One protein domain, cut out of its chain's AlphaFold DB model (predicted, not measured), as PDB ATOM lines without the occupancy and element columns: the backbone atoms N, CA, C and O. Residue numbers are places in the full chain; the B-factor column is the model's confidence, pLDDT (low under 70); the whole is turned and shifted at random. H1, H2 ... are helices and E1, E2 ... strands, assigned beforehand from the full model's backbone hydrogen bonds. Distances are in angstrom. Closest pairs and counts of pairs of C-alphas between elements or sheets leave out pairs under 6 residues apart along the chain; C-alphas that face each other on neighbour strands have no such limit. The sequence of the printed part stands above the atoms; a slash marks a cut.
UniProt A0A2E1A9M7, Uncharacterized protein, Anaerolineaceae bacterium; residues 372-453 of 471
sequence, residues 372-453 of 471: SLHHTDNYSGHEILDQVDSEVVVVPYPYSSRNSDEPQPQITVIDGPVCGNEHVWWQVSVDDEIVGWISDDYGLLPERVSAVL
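AT A GLANCE: This is residues 372 to 453 of the 471 residues of an uncharacterized protein of Anaerolineaceae bacterium (UniProt A0A2E1A9M7). Little regular structure: a small, strongly twisted sheet of three strands, with a wide loop before it that passes E3 and returns to E1, and a short helix at the far end, off the sheet. The printed part has 82 residues, 31 in named elements, in the order E1, E2, E3, H1; the class is mixed. The antiparallel sheet, E1 - E2 - E3, is a meander, each strand the antiparallel neighbour of the one before. The whole is compact, radius of gyration of the C-alphas 12.7 A, spanning 36 by 31 by 22 A.

IN THESE COORDINATES: Residues 372 to 410 hold no named element. E1, residues 411 to 420, begins at C-alpha 411 (102.766, 152.269, 164.240), measures 20.9 A and bends by 78 degrees at residue 414. E2, residues 423 to 430, measures 20.7 A; E3, residues 434 to 439, 16.1 A. H1, residues 447 to 453, measures 9.9 A and ends at C-alpha 453 (98.195, 135.628, 154.574).

HOW THE PARTS SIT: Residues 372 to 373 pair antiparallel with 411 to 412 of E1. Hairpin E1 and E2 has N 412 and O 429 within hydrogen-bond range, 2.8 A; hairpin E2 and E3 has N 428 and O 436, 2.8 A. H1 is apart from E1 and E2 and not on the sheet; 2 of its 3 O i to N i+4 pairs are within range.

THE WHOLE: The printed part has no cut and no long link between named elements. Mean pLDDT of the printed part is 73.3; 33 residues are under 70, among them 391 to 408.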
ATOM      1  N   SER A 372     106.146 148.173 159.867       83.44
ATOM      2  CA  SER A 372     105.054 149.140 159.919       83.44
ATOM      3  C   SER A 372     103.746 148.371 160.059       83.44
ATOM      4  O   SER A 372     103.413 147.545 159.207       83.44
ATOM      5  N   LEU A 373     103.017 148.635 161.137       80.81
ATOM      6  CA  LEU A 373     101.758 147.971 161.451       80.81
ATOM      7  C   LEU A 373     100.621 148.857 160.963       80.81
ATOM      8  O   LEU A 373     100.504 150.018 161.374       80.81
ATOM      9  N   HIS A 374      99.802 148.312 160.068       67.31
ATOM     10  CA  HIS A 374      98.583 148.976 159.624       67.31
ATOM     11  C   HIS A 374      97.421 148.518 160.484       67.31
ATOM     12  O   HIS A 374      97.324 147.359 160.876       67.31
ATOM     13  N   HIS A 375      96.527 149.451 160.772       62.28
ATOM     14  CA  HIS A 375      95.307 149.150 161.498       62.28
ATOM     15  C   HIS A 375      94.297 148.524 160.526       62.28
ATOM     16  O   HIS A 375      93.830 149.194 159.604       62.28
ATOM     17  N   THR A 376      94.000 147.235 160.697       53.16
ATOM     18  CA  THR A 376      93.031 146.499 159.865       53.16
ATOM     19  C   THR A 376      91.585 146.680 160.335       53.16
ATOM     20  O   THR A 376      90.647 146.366 159.599       53.16
ATOM     21  N   ASP A 377      91.374 147.223 161.539       53.28
ATOM     22  CA  ASP A 377      90.104 147.150 162.260       53.28
ATOM     23  C   ASP A 377      89.382 148.510 162.342       53.28
ATOM     24  O   ASP A 377      89.841 149.490 162.913       53.28
ATOM     25  N   ASN A 378      88.121 148.587 161.920       49.31
ATOM     26  CA  ASN A 378      87.302 149.783 162.193       49.31
ATOM     27  C   ASN A 378      86.739 149.832 163.634       49.31
ATOM     28  O   ASN A 378      85.993 150.764 163.967       49.31
ATOM     29  N   TYR A 379      87.016 148.824 164.476       42.91
ATOM     30  CA  TYR A 379      86.190 148.531 165.655       42.91
ATOM     31  C   TYR A 379      86.895 148.489 167.022       42.91
ATOM     32  O   TYR A 379      86.191 148.641 168.027       42.91
ATOM     33  N   SER A 380      88.226 148.404 167.105       52.22
ATOM     34  CA  SER A 380      88.945 148.380 168.395       52.22
ATOM     35  C   SER A 380      90.294 149.095 168.323       52.22
ATOM     36  O   SER A 380      91.100 148.832 167.441       52.22
ATOM     37  N   GLY A 381      90.557 150.006 169.263       58.84
ATOM     38  CA  GLY A 381      91.914 150.518 169.472       58.84
ATOM     39  C   GLY A 381      92.765 149.453 170.165       58.84
ATOM     40  O   GLY A 381      92.276 148.825 171.103       58.84
ATOM     41  N   HIS A 382      94.007 149.258 169.720       66.69
ATOM     42  CA  HIS A 382      94.959 148.379 170.403       66.69
ATOM     43  C   HIS A 382      95.509 149.060 171.657       66.69
ATOM     44  O   HIS A 382      95.711 150.280 171.692       66.69
ATOM     45  N   GLU A 383      95.739 148.269 172.698       74.56
ATOM     46  CA  GLU A 383      96.289 148.756 173.956       74.56
ATOM     47  C   GLU A 383      97.815 148.842 173.845       74.56
ATOM     48  O   GLU A 383      98.508 147.832 173.814       74.56
ATOM     49  N   ILE A 384      98.348 150.063 173.789       81.00
ATOM     50  CA  ILE A 384      99.793 150.305 173.886       81.00
ATOM     51  C   ILE A 384     100.132 150.527 175.356       81.00
ATOM     52  O   ILE A 384      99.634 151.477 175.961       81.00
ATOM     53  N   LEU A 385     100.984 149.669 175.914       84.81
ATOM     54  CA  LEU A 385     101.380 149.688 177.319       84.81
ATOM     55  C   LEU A 385     102.647 150.512 177.554       84.81
ATOM     56  O   LEU A 385     103.512 150.632 176.691       84.81
ATOM     57  N   ASP A 386     102.806 151.063 178.753       83.81
ATOM     58  CA  ASP A 386     104.032 151.776 179.128       83.81
ATOM     59  C   ASP A 386     105.203 150.824 179.435       83.81
ATOM     60  O   ASP A 386     106.371 151.187 179.268       83.81
ATOM     61  N   GLN A 387     104.896 149.603 179.877       84.56
ATOM     62  CA  GLN A 387     105.839 148.533 180.186       84.56
ATOM     63  C   GLN A 387     105.219 147.179 179.832       84.56
ATOM     64  O   GLN A 387     104.003 147.007 179.885       84.56
ATOM     65  N   VAL A 388     106.076 146.204 179.530       85.81
ATOM     66  CA  VAL A 388     105.690 144.790 179.434       85.81
ATOM     67  C   VAL A 388     104.976 144.369 180.719       85.81
ATOM     68  O   VAL A 388     105.438 144.701 181.815       85.81
ATOM     69  N   ASP A 389     103.871 143.635 180.588       81.94
ATOM     70  CA  ASP A 389     103.112 143.062 181.707       81.94
ATOM     71  C   ASP A 389     102.492 144.082 182.692       81.94
ATOM     72  O   ASP A 389     102.121 143.707 183.813       81.94
ATOM     73  N   SER A 390     102.376 145.367 182.328       78.00
ATOM     74  CA  SER A 390     101.800 146.395 183.209       78.00
ATOM     75  C   SER A 390     100.266 146.432 183.191       78.00
ATOM     76  O   SER A 390      99.611 145.990 182.248       78.00
ATOM     77  N   GLU A 391      99.663 146.965 184.263       66.06
ATOM     78  CA  GLU A 391      98.234 147.298 184.252       66.06
ATOM     79  C   GLU A 391      98.005 148.451 183.265       66.06
ATOM     80  O   GLU A 391      98.506 149.554 183.481       66.06
ATOM     81  N   VAL A 392      97.245 148.162 182.204       57.09
ATOM     82  CA  VAL A 392      96.901 149.012 181.053       57.09
ATOM     83  C   VAL A 392      97.038 150.518 181.308       57.09
ATOM     84  O   VAL A 392      96.118 151.182 181.799       57.09
ATOM     85  N   VAL A 393      98.170 151.095 180.900       52.28
ATOM     86  CA  VAL A 393      98.266 152.538 180.665       52.28
ATOM     87  C   VAL A 393      97.826 152.757 179.233       52.28
ATOM     88  O   VAL A 393      98.655 152.780 178.339       52.28
ATOM     89  N   VAL A 394      96.514 152.891 179.007       55.91
ATOM     90  CA  VAL A 394      95.987 153.252 177.686       55.91
ATOM     91  C   VAL A 394      96.660 154.562 177.287       55.91
ATOM     92  O   VAL A 394      96.299 155.623 177.807       55.91
ATOM     93  N   VAL A 395      97.633 154.514 176.373       52.72
ATOM     94  CA  VAL A 395      97.929 155.691 175.562       52.72
ATOM     95  C   VAL A 395      96.598 156.008 174.890       52.72
ATOM     96  O   VAL A 395      96.096 155.160 174.155       52.72
ATOM     97  N   PRO A 396      95.952 157.148 175.193       49.88
ATOM     98  CA  PRO A 396      94.627 157.432 174.678       49.88
ATOM     99  C   PRO A 396      94.736 157.566 173.169       49.88
ATOM    100  O   PRO A 396      95.090 158.627 172.665       49.88
ATOM    101  N   TYR A 397      94.446 156.481 172.462       49.69
ATOM    102  CA  TYR A 397      94.317 156.493 171.026       49.69
ATOM    103  C   TYR A 397      92.982 157.176 170.734       49.69
ATOM    104  O   TYR A 397      91.922 156.647 171.090       49.69
ATOM    105  N   PRO A 398      92.981 158.408 170.209       43.59
ATOM    106  CA  PRO A 398      91.794 159.236 170.206       43.59
ATOM    107  C   PRO A 398      90.927 158.920 168.985       43.59
ATOM    108  O   PRO A 398      90.457 159.847 168.348       43.59
ATOM    109  N   TYR A 399      90.689 157.651 168.643       49.59
ATOM    110  CA  TYR A 399      89.801 157.312 167.531       49.59
ATOM    111  C   TYR A 399      88.859 156.158 167.853       49.59
ATOM    112  O   TYR A 399      89.177 154.983 167.748       49.59
ATOM    113  N   SER A 400      87.632 156.541 168.211       46.88
ATOM    114  CA  SER A 400      86.435 155.719 168.073       46.88
ATOM    115  C   SER A 400      85.527 156.377 167.026       46.88
ATOM    116  O   SER A 400      84.562 157.061 167.374       46.88
ATOM    117  N   SER A 401      85.823 156.265 165.734       43.06
ATOM    118  CA  SER A 401      84.857 156.688 164.708       43.06
ATOM    119  C   SER A 401      85.181 156.025 163.379       43.06
ATOM    120  O   SER A 401      86.221 156.306 162.812       43.06
ATOM    121  N   ARG A 402      84.347 155.134 162.839       46.78
ATOM    122  CA  ARG A 402      83.182 155.437 161.973       46.78
ATOM    123  C   ARG A 402      83.389 156.413 160.797       46.78
ATOM    124  O   ARG A 402      82.482 156.473 159.976       46.78
ATOM    125  N   ASN A 403      84.507 157.133 160.685       50.47
ATOM    126  CA  ASN A 403      84.784 158.054 159.578       50.47
ATOM    127  C   ASN A 403      86.144 157.725 158.949       50.47
ATOM    128  O   ASN A 403      87.179 157.954 159.560       50.47
ATOM    129  N   SER A 404      86.109 157.227 157.716       55.22
ATOM    130  CA  SER A 404      87.235 156.744 156.900       55.22
ATOM    131  C   SER A 404      88.200 157.820 156.379       55.22
ATOM    132  O   SER A 404      89.092 157.497 155.603       55.22
ATOM    133  N   ASP A 405      87.997 159.092 156.728       59.09
ATOM    134  CA  ASP A 405      88.624 160.220 156.021       59.09
ATOM    135  C   ASP A 405      89.833 160.825 156.754       59.09
ATOM    136  O   ASP A 405      90.460 161.752 156.236       59.09
ATOM    137  N   GLU A 406      90.170 160.338 157.951       61.47
ATOM    138  CA  GLU A 406      91.355 160.791 158.684       61.47
ATOM    139  C   GLU A 406      92.538 159.834 158.493       61.47
ATOM    140  O   GLU A 406      92.336 158.619 158.446       61.47
ATOM    141  N   PRO A 407      93.768 160.363 158.343       65.31
ATOM    142  CA  PRO A 407      94.953 159.532 158.195       65.31
ATOM    143  C   PRO A 407      95.148 158.678 159.452       65.31
ATOM    144  O   PRO A 407      95.181 159.209 160.562       65.31
ATOM    145  N   GLN A 408      95.269 157.364 159.258       68.88
ATOM    146  CA  GLN A 408      95.610 156.432 160.330       68.88
ATOM    147  C   GLN A 408      97.055 156.696 160.775       68.88
ATOM    148  O   GLN A 408      97.909 156.924 159.912       68.88
ATOM    149  N   PRO A 409      97.346 156.702 162.084       73.12
ATOM    150  CA  PRO A 409      98.696 156.930 162.563       73.12
ATOM    151  C   PRO A 409      99.563 155.705 162.289       73.12
ATOM    152  O   PRO A 409      99.101 154.560 162.315       73.12
ATOM    153  N   GLN A 410     100.837 155.958 162.028       80.31
ATOM    154  CA  GLN A 410     101.792 154.928 161.671       80.31
ATOM    155  C   GLN A 410     102.384 154.322 162.941       80.31
ATOM    156  O   GLN A 410     103.056 155.008 163.715       80.31
ATOM    157  N   ILE A 411     102.153 153.027 163.150       85.00
ATOM    158  CA  ILE A 411     102.766 152.269 164.240       85.00
ATOM    159  C   ILE A 411     103.983 151.543 163.671       85.00
ATOM    160  O   ILE A 411     103.863 150.804 162.702       85.00
ATOM    161  N   THR A 412     105.159 151.763 164.250       88.62
ATOM    162  CA  THR A 412     106.409 151.116 163.826       88.62
ATOM    163  C   THR A 412     107.011 150.337 164.981       88.62
ATOM    164  O   THR A 412     107.152 150.882 166.075       88.62
ATOM    165  N   VAL A 413     107.410 149.090 164.752       91.50
ATOM    166  CA  VAL A 413     108.155 148.289 165.731       91.50
ATOM    167  C   VAL A 413     109.597 148.794 165.802       91.50
ATOM    168  O   VAL A 413     110.291 148.860 164.790       91.50
ATOM    169  N   ILE A 414     110.064 149.170 166.993       93.81
ATOM    170  CA  ILE A 414     111.363 149.837 167.187       93.81
ATOM    171  C   ILE A 414     112.349 149.071 168.077       93.81
ATOM    172  O   ILE A 414     113.547 149.339 167.991       93.81
ATOM    173  N   ASP A 415     111.881 148.153 168.927       94.19
ATOM    174  CA  ASP A 415     112.728 147.342 169.816       94.19
ATOM    175  C   ASP A 415     111.988 146.065 170.260       94.19
ATOM    176  O   ASP A 415     110.782 145.927 170.048       94.19
ATOM    177  N   GLY A 416     112.700 145.141 170.903       91.12
ATOM    178  CA  GLY A 416     112.218 143.808 171.275       91.12
ATOM    179  C   GLY A 416     112.985 142.691 170.553       91.12
ATOM    180  O   GLY A 416     114.013 142.958 169.927       91.12
ATOM    181  N   PRO A 417     112.535 141.429 170.651       92.56
ATOM    182  CA  PRO A 417     111.416 140.957 171.467       92.56
ATOM    183  C   PRO A 417     111.766 140.860 172.962       92.56
ATOM    184  O   PRO A 417     112.915 140.625 173.344       92.56
ATOM    185  N   VAL A 418     110.757 140.992 173.826       93.56
ATOM    186  CA  VAL A 418     110.844 140.725 175.273       93.56
ATOM    187  C   VAL A 418     109.774 139.712 175.670       93.56
ATOM    188  O   VAL A 418     108.611 139.867 175.334       93.56
ATOM    189  N   CYS A 419     110.140 138.673 176.414       92.94
ATOM    190  CA  CYS A 419     109.192 137.639 176.839       92.94
ATOM    191  C   CYS A 419     108.509 138.033 178.164       92.94
ATOM    192  O   CYS A 419     109.212 138.302 179.143       92.94
ATOM    193  N   GLY A 420     107.171 138.019 178.225       86.88
ATOM    194  CA  GLY A 420     106.382 138.415 179.408       86.88
ATOM    195  C   GLY A 420     104.951 137.865 179.372       86.88
ATOM    196  O   GLY A 420     104.433 137.660 178.284       86.88
ATOM    197  N   ASN A 421     104.345 137.563 180.529       83.56
ATOM    198  CA  ASN A 421     103.002 136.958 180.713       83.56
ATOM    199  C   ASN A 421     102.413 136.221 179.488       83.56
ATOM    200  O   ASN A 421     101.377 136.624 178.971       83.56
ATOM    201  N   GLU A 422     103.048 135.133 179.042       83.75
ATOM    202  CA  GLU A 422     102.549 134.268 177.949       83.75
ATOM    203  C   GLU A 422     102.564 134.890 176.534       83.75
ATOM    204  O   GLU A 422     102.113 134.248 175.592       83.75
ATOM    205  N   HIS A 423     103.152 136.076 176.360       86.69
ATOM    206  CA  HIS A 423     103.261 136.781 175.080       86.69
ATOM    207  C   HIS A 423     104.714 137.148 174.743       86.69
ATOM    208  O   HIS A 423     105.589 137.293 175.610       86.69
ATOM    209  N   VAL A 424     104.962 137.324 173.447       89.75
ATOM    210  CA  VAL A 424     106.149 138.012 172.937       89.75
ATOM    211  C   VAL A 424     105.807 139.494 172.865       89.75
ATOM    212  O   VAL A 424     104.780 139.856 172.309       89.75
ATOM    213  N   TRP A 425     106.623 140.359 173.456       91.88
ATOM    214  CA  TRP A 425     106.360 141.794 173.516       91.88
ATOM    215  C   TRP A 425     107.315 142.574 172.633       91.88
ATOM    216  O   TRP A 425     108.526 142.331 172.636       91.88
ATOM    217  N   TRP A 426     106.765 143.580 171.968       93.25
ATOM    218  CA  TRP A 426     107.482 144.450 171.050       93.25
ATOM    219  C   TRP A 426     107.289 145.902 171.439       93.25
ATOM    220  O   TRP A 426     106.186 146.332 171.778       93.25
ATOM    221  N   GLN A 427     108.375 146.666 171.400       92.75
ATOM    222  CA  GLN A 427     108.298 148.098 171.605       92.75
ATOM    223  C   GLN A 427     107.920 148.760 170.286       92.75
ATOM    224  O   GLN A 427     108.546 148.509 169.257       92.75
ATOM    225  N   VAL A 428     106.931 149.642 170.324       91.12
ATOM    226  CA  VAL A 428     106.439 150.375 169.160       91.12
ATOM    227  C   VAL A 428     106.527 151.878 169.361       91.12
ATOM    228  O   VAL A 428     106.463 152.383 170.484       91.12
ATOM    229  N   SER A 429     106.656 152.580 168.242       89.75
ATOM    230  CA  SER A 429     106.527 154.024 168.100       89.75
ATOM    231  C   SER A 429     105.251 154.341 167.323       89.75
ATOM    232  O   SER A 429     105.015 153.729 166.285       89.75
ATOM    233  N   VAL A 430     104.447 155.294 167.790       85.56
ATOM    234  CA  VAL A 430     103.283 155.824 167.060       85.56
ATOM    235  C   VAL A 430     103.602 157.237 166.595       85.56
ATOM    236  O   VAL A 430     103.873 158.102 167.434       85.56
ATOM    237  N   ASP A 431     103.588 157.452 165.278       82.69
ATOM    238  CA  ASP A 431     103.905 158.727 164.610       82.69
ATOM    239  C   ASP A 431     105.216 159.383 165.090       82.69
ATOM    240  O   ASP A 431     105.344 160.605 165.103       82.69
ATOM    241  N   ASP A 432     106.194 158.583 165.530       82.44
ATOM    242  CA  ASP A 432     107.455 159.044 166.138       82.44
ATOM    243  C   ASP A 432     107.312 159.851 167.445       82.44
ATOM    244  O   ASP A 432     108.295 160.396 167.960       82.44
ATOM    245  N   GLU A 433     106.110 159.919 168.025       82.75
ATOM    246  CA  GLU A 433     105.821 160.733 169.210       82.75
ATOM    247  C   GLU A 433     105.621 159.901 170.479       82.75
ATOM    248  O   GLU A 433     106.019 160.323 171.571       82.75
ATOM    249  N   ILE A 434     104.999 158.729 170.355       82.19
ATOM    250  CA  ILE A 434     104.598 157.904 171.495       82.19
ATOM    251  C   ILE A 434     105.318 156.570 171.430       82.19
ATOM    252  O   ILE A 434     105.212 155.868 170.435       82.19
ATOM    253  N   VAL A 435     105.988 156.197 172.521       88.94
ATOM    254  CA  VAL A 435     106.662 154.903 172.648       88.94
ATOM    255  C   VAL A 435     105.989 154.068 173.726       88.94
ATOM    256  O   VAL A 435     105.787 154.547 174.844       88.94
ATOM    257  N   GLY A 436     105.694 152.815 173.399       89.31
ATOM    258  CA  GLY A 436     105.143 151.844 174.335       89.31
ATOM    259  C   GLY A 436     105.346 150.416 173.858       89.31
ATOM    260  O   GLY A 436     106.138 150.171 172.955       89.31
ATOM    261  N   TRP A 437     104.660 149.477 174.490       90.31
ATOM    262  CA  TRP A 437     104.776 148.047 174.250       90.31
ATOM    263  C   TRP A 437     103.443 147.486 173.786       90.31
ATOM    264  O   TRP A 437     102.403 147.825 174.347       90.31
ATOM    265  N   ILE A 438     103.497 146.608 172.798       88.31
ATOM    266  CA  ILE A 438     102.374 145.769 172.389       88.31
ATOM    267  C   ILE A 438     102.756 144.310 172.597       88.31
ATOM    268  O   ILE A 438     103.930 143.940 172.476       88.31
ATOM    269  N   SER A 439     101.773 143.489 172.938       87.44
ATOM    270  CA  SER A 439     101.888 142.049 172.762       87.44
ATOM    271  C   SER A 439     101.843 141.733 171.273       87.44
ATOM    272  O   SER A 439     101.125 142.381 170.515       87.44
ATOM    273  N   ASP A 440     102.599 140.720 170.868       80.88
ATOM    274  CA  ASP A 440     102.327 139.970 169.652       80.88
ATOM    275  C   ASP A 440     101.021 139.210 169.896       80.88
ATOM    276  O   ASP A 440     100.990 138.111 170.458       80.88
ATOM    277  N   ASP A 441      99.926 139.923 169.663       68.50
ATOM    278  CA  ASP A 441      98.576 139.421 169.761       68.50
ATOM    279  C   ASP A 441      97.897 139.476 168.402       68.50
ATOM    280  O   ASP A 441      98.332 140.125 167.449       68.50
ATOM    281  N   TYR A 442      96.812 138.721 168.341       62.97
ATOM    282  CA  TYR A 442      96.159 138.265 167.137       62.97
ATOM    283  C   TYR A 442      95.725 139.389 166.183       62.97
ATOM    284  O   TYR A 442      95.335 139.032 165.092       62.97
ATOM    285  N   GLY A 443      95.747 140.686 166.526       64.25
ATOM    286  CA  GLY A 443      95.115 141.756 165.733       64.25
ATOM    287  C   GLY A 443      96.027 142.815 165.097       64.25
ATOM    288  O   GLY A 443      95.503 143.734 164.478       64.25
ATOM    289  N   LEU A 444      97.355 142.746 165.249       70.38
ATOM    290  CA  LEU A 444      98.283 143.688 164.599       70.38
ATOM    291  C   LEU A 444      99.267 142.946 163.705       70.38
ATOM    292  O   LEU A 444     100.276 142.423 164.170       70.38
ATOM    293  N   LEU A 445      98.988 142.947 162.405       72.75
ATOM    294  CA  LEU A 445      99.856 142.325 161.417       72.75
ATOM    295  C   LEU A 445     100.683 143.374 160.669       72.75
ATOM    296  O   LEU A 445     100.148 144.404 160.246       72.75
ATOM    297  N   PRO A 446     101.983 143.125 160.453       75.81
ATOM    298  CA  PRO A 446     102.759 143.941 159.542       75.81
ATOM    299  C   PRO A 446     102.289 143.700 158.107       75.81
ATOM    300  O   PRO A 446     101.844 142.605 157.753       75.81
ATOM    301  N   GLU A 447     102.437 144.714 157.253       72.19
ATOM    302  CA  GLU A 447     101.983 144.667 155.855       72.19
ATOM    303  C   GLU A 447     102.522 143.440 155.107       72.19
ATOM    304  O   GLU A 447     101.792 142.799 154.359       72.19
ATOM    305  N   ARG A 448     103.775 143.048 155.377       75.69
ATOM    306  CA  ARG A 448     104.403 141.860 154.775       75.69
ATOM    307  C   ARG A 448     103.695 140.547 155.133       75.69
ATOM    308  O   ARG A 448     103.666 139.642 154.311       75.69
ATOM    309  N   VAL A 449     103.137 140.437 156.342       73.94
ATOM    310  CA  VAL A 449     102.419 139.239 156.801       73.94
ATOM    311  C   VAL A 449     100.982 139.282 156.290       73.94
ATOM    312  O   VAL A 449     100.510 138.290 155.740       73.94
ATOM    313  N   SER A 450     100.310 140.435 156.394       70.75
ATOM    314  CA  SER A 450      98.945 140.601 155.875       70.75
ATOM    315  C   SER A 450      98.882 140.350 154.359       70.75
ATOM    316  O   SER A 450      98.049 139.571 153.903       70.75
ATOM    317  N   ALA A 451      99.843 140.863 153.585       67.12
ATOM    318  CA  ALA A 451      99.913 140.647 152.138       67.12
ATOM    319  C   ALA A 451     100.136 139.178 151.733       67.12
ATOM    320  O   ALA A 451      99.743 138.773 150.644       67.12
ATOM    321  N   VAL A 452     100.773 138.362 152.579       64.69
ATOM    322  CA  VAL A 452     100.964 136.932 152.275       64.69
ATOM    323  C   VAL A 452      99.798 136.083 152.774       64.69
ATOM    324  O   VAL A 452      99.453 135.083 152.150       64.69
ATOM    325  N   LEU A 453      99.200 136.451 153.908       67.31
ATOM    326  CA  LEU A 453      98.195 135.628 154.574       67.31
ATOM    327  C   LEU A 453      96.751 136.002 154.199       67.31
ATOM    328  O   LEU A 453      95.898 135.115 154.169       67.31
TER     329      LEU A 453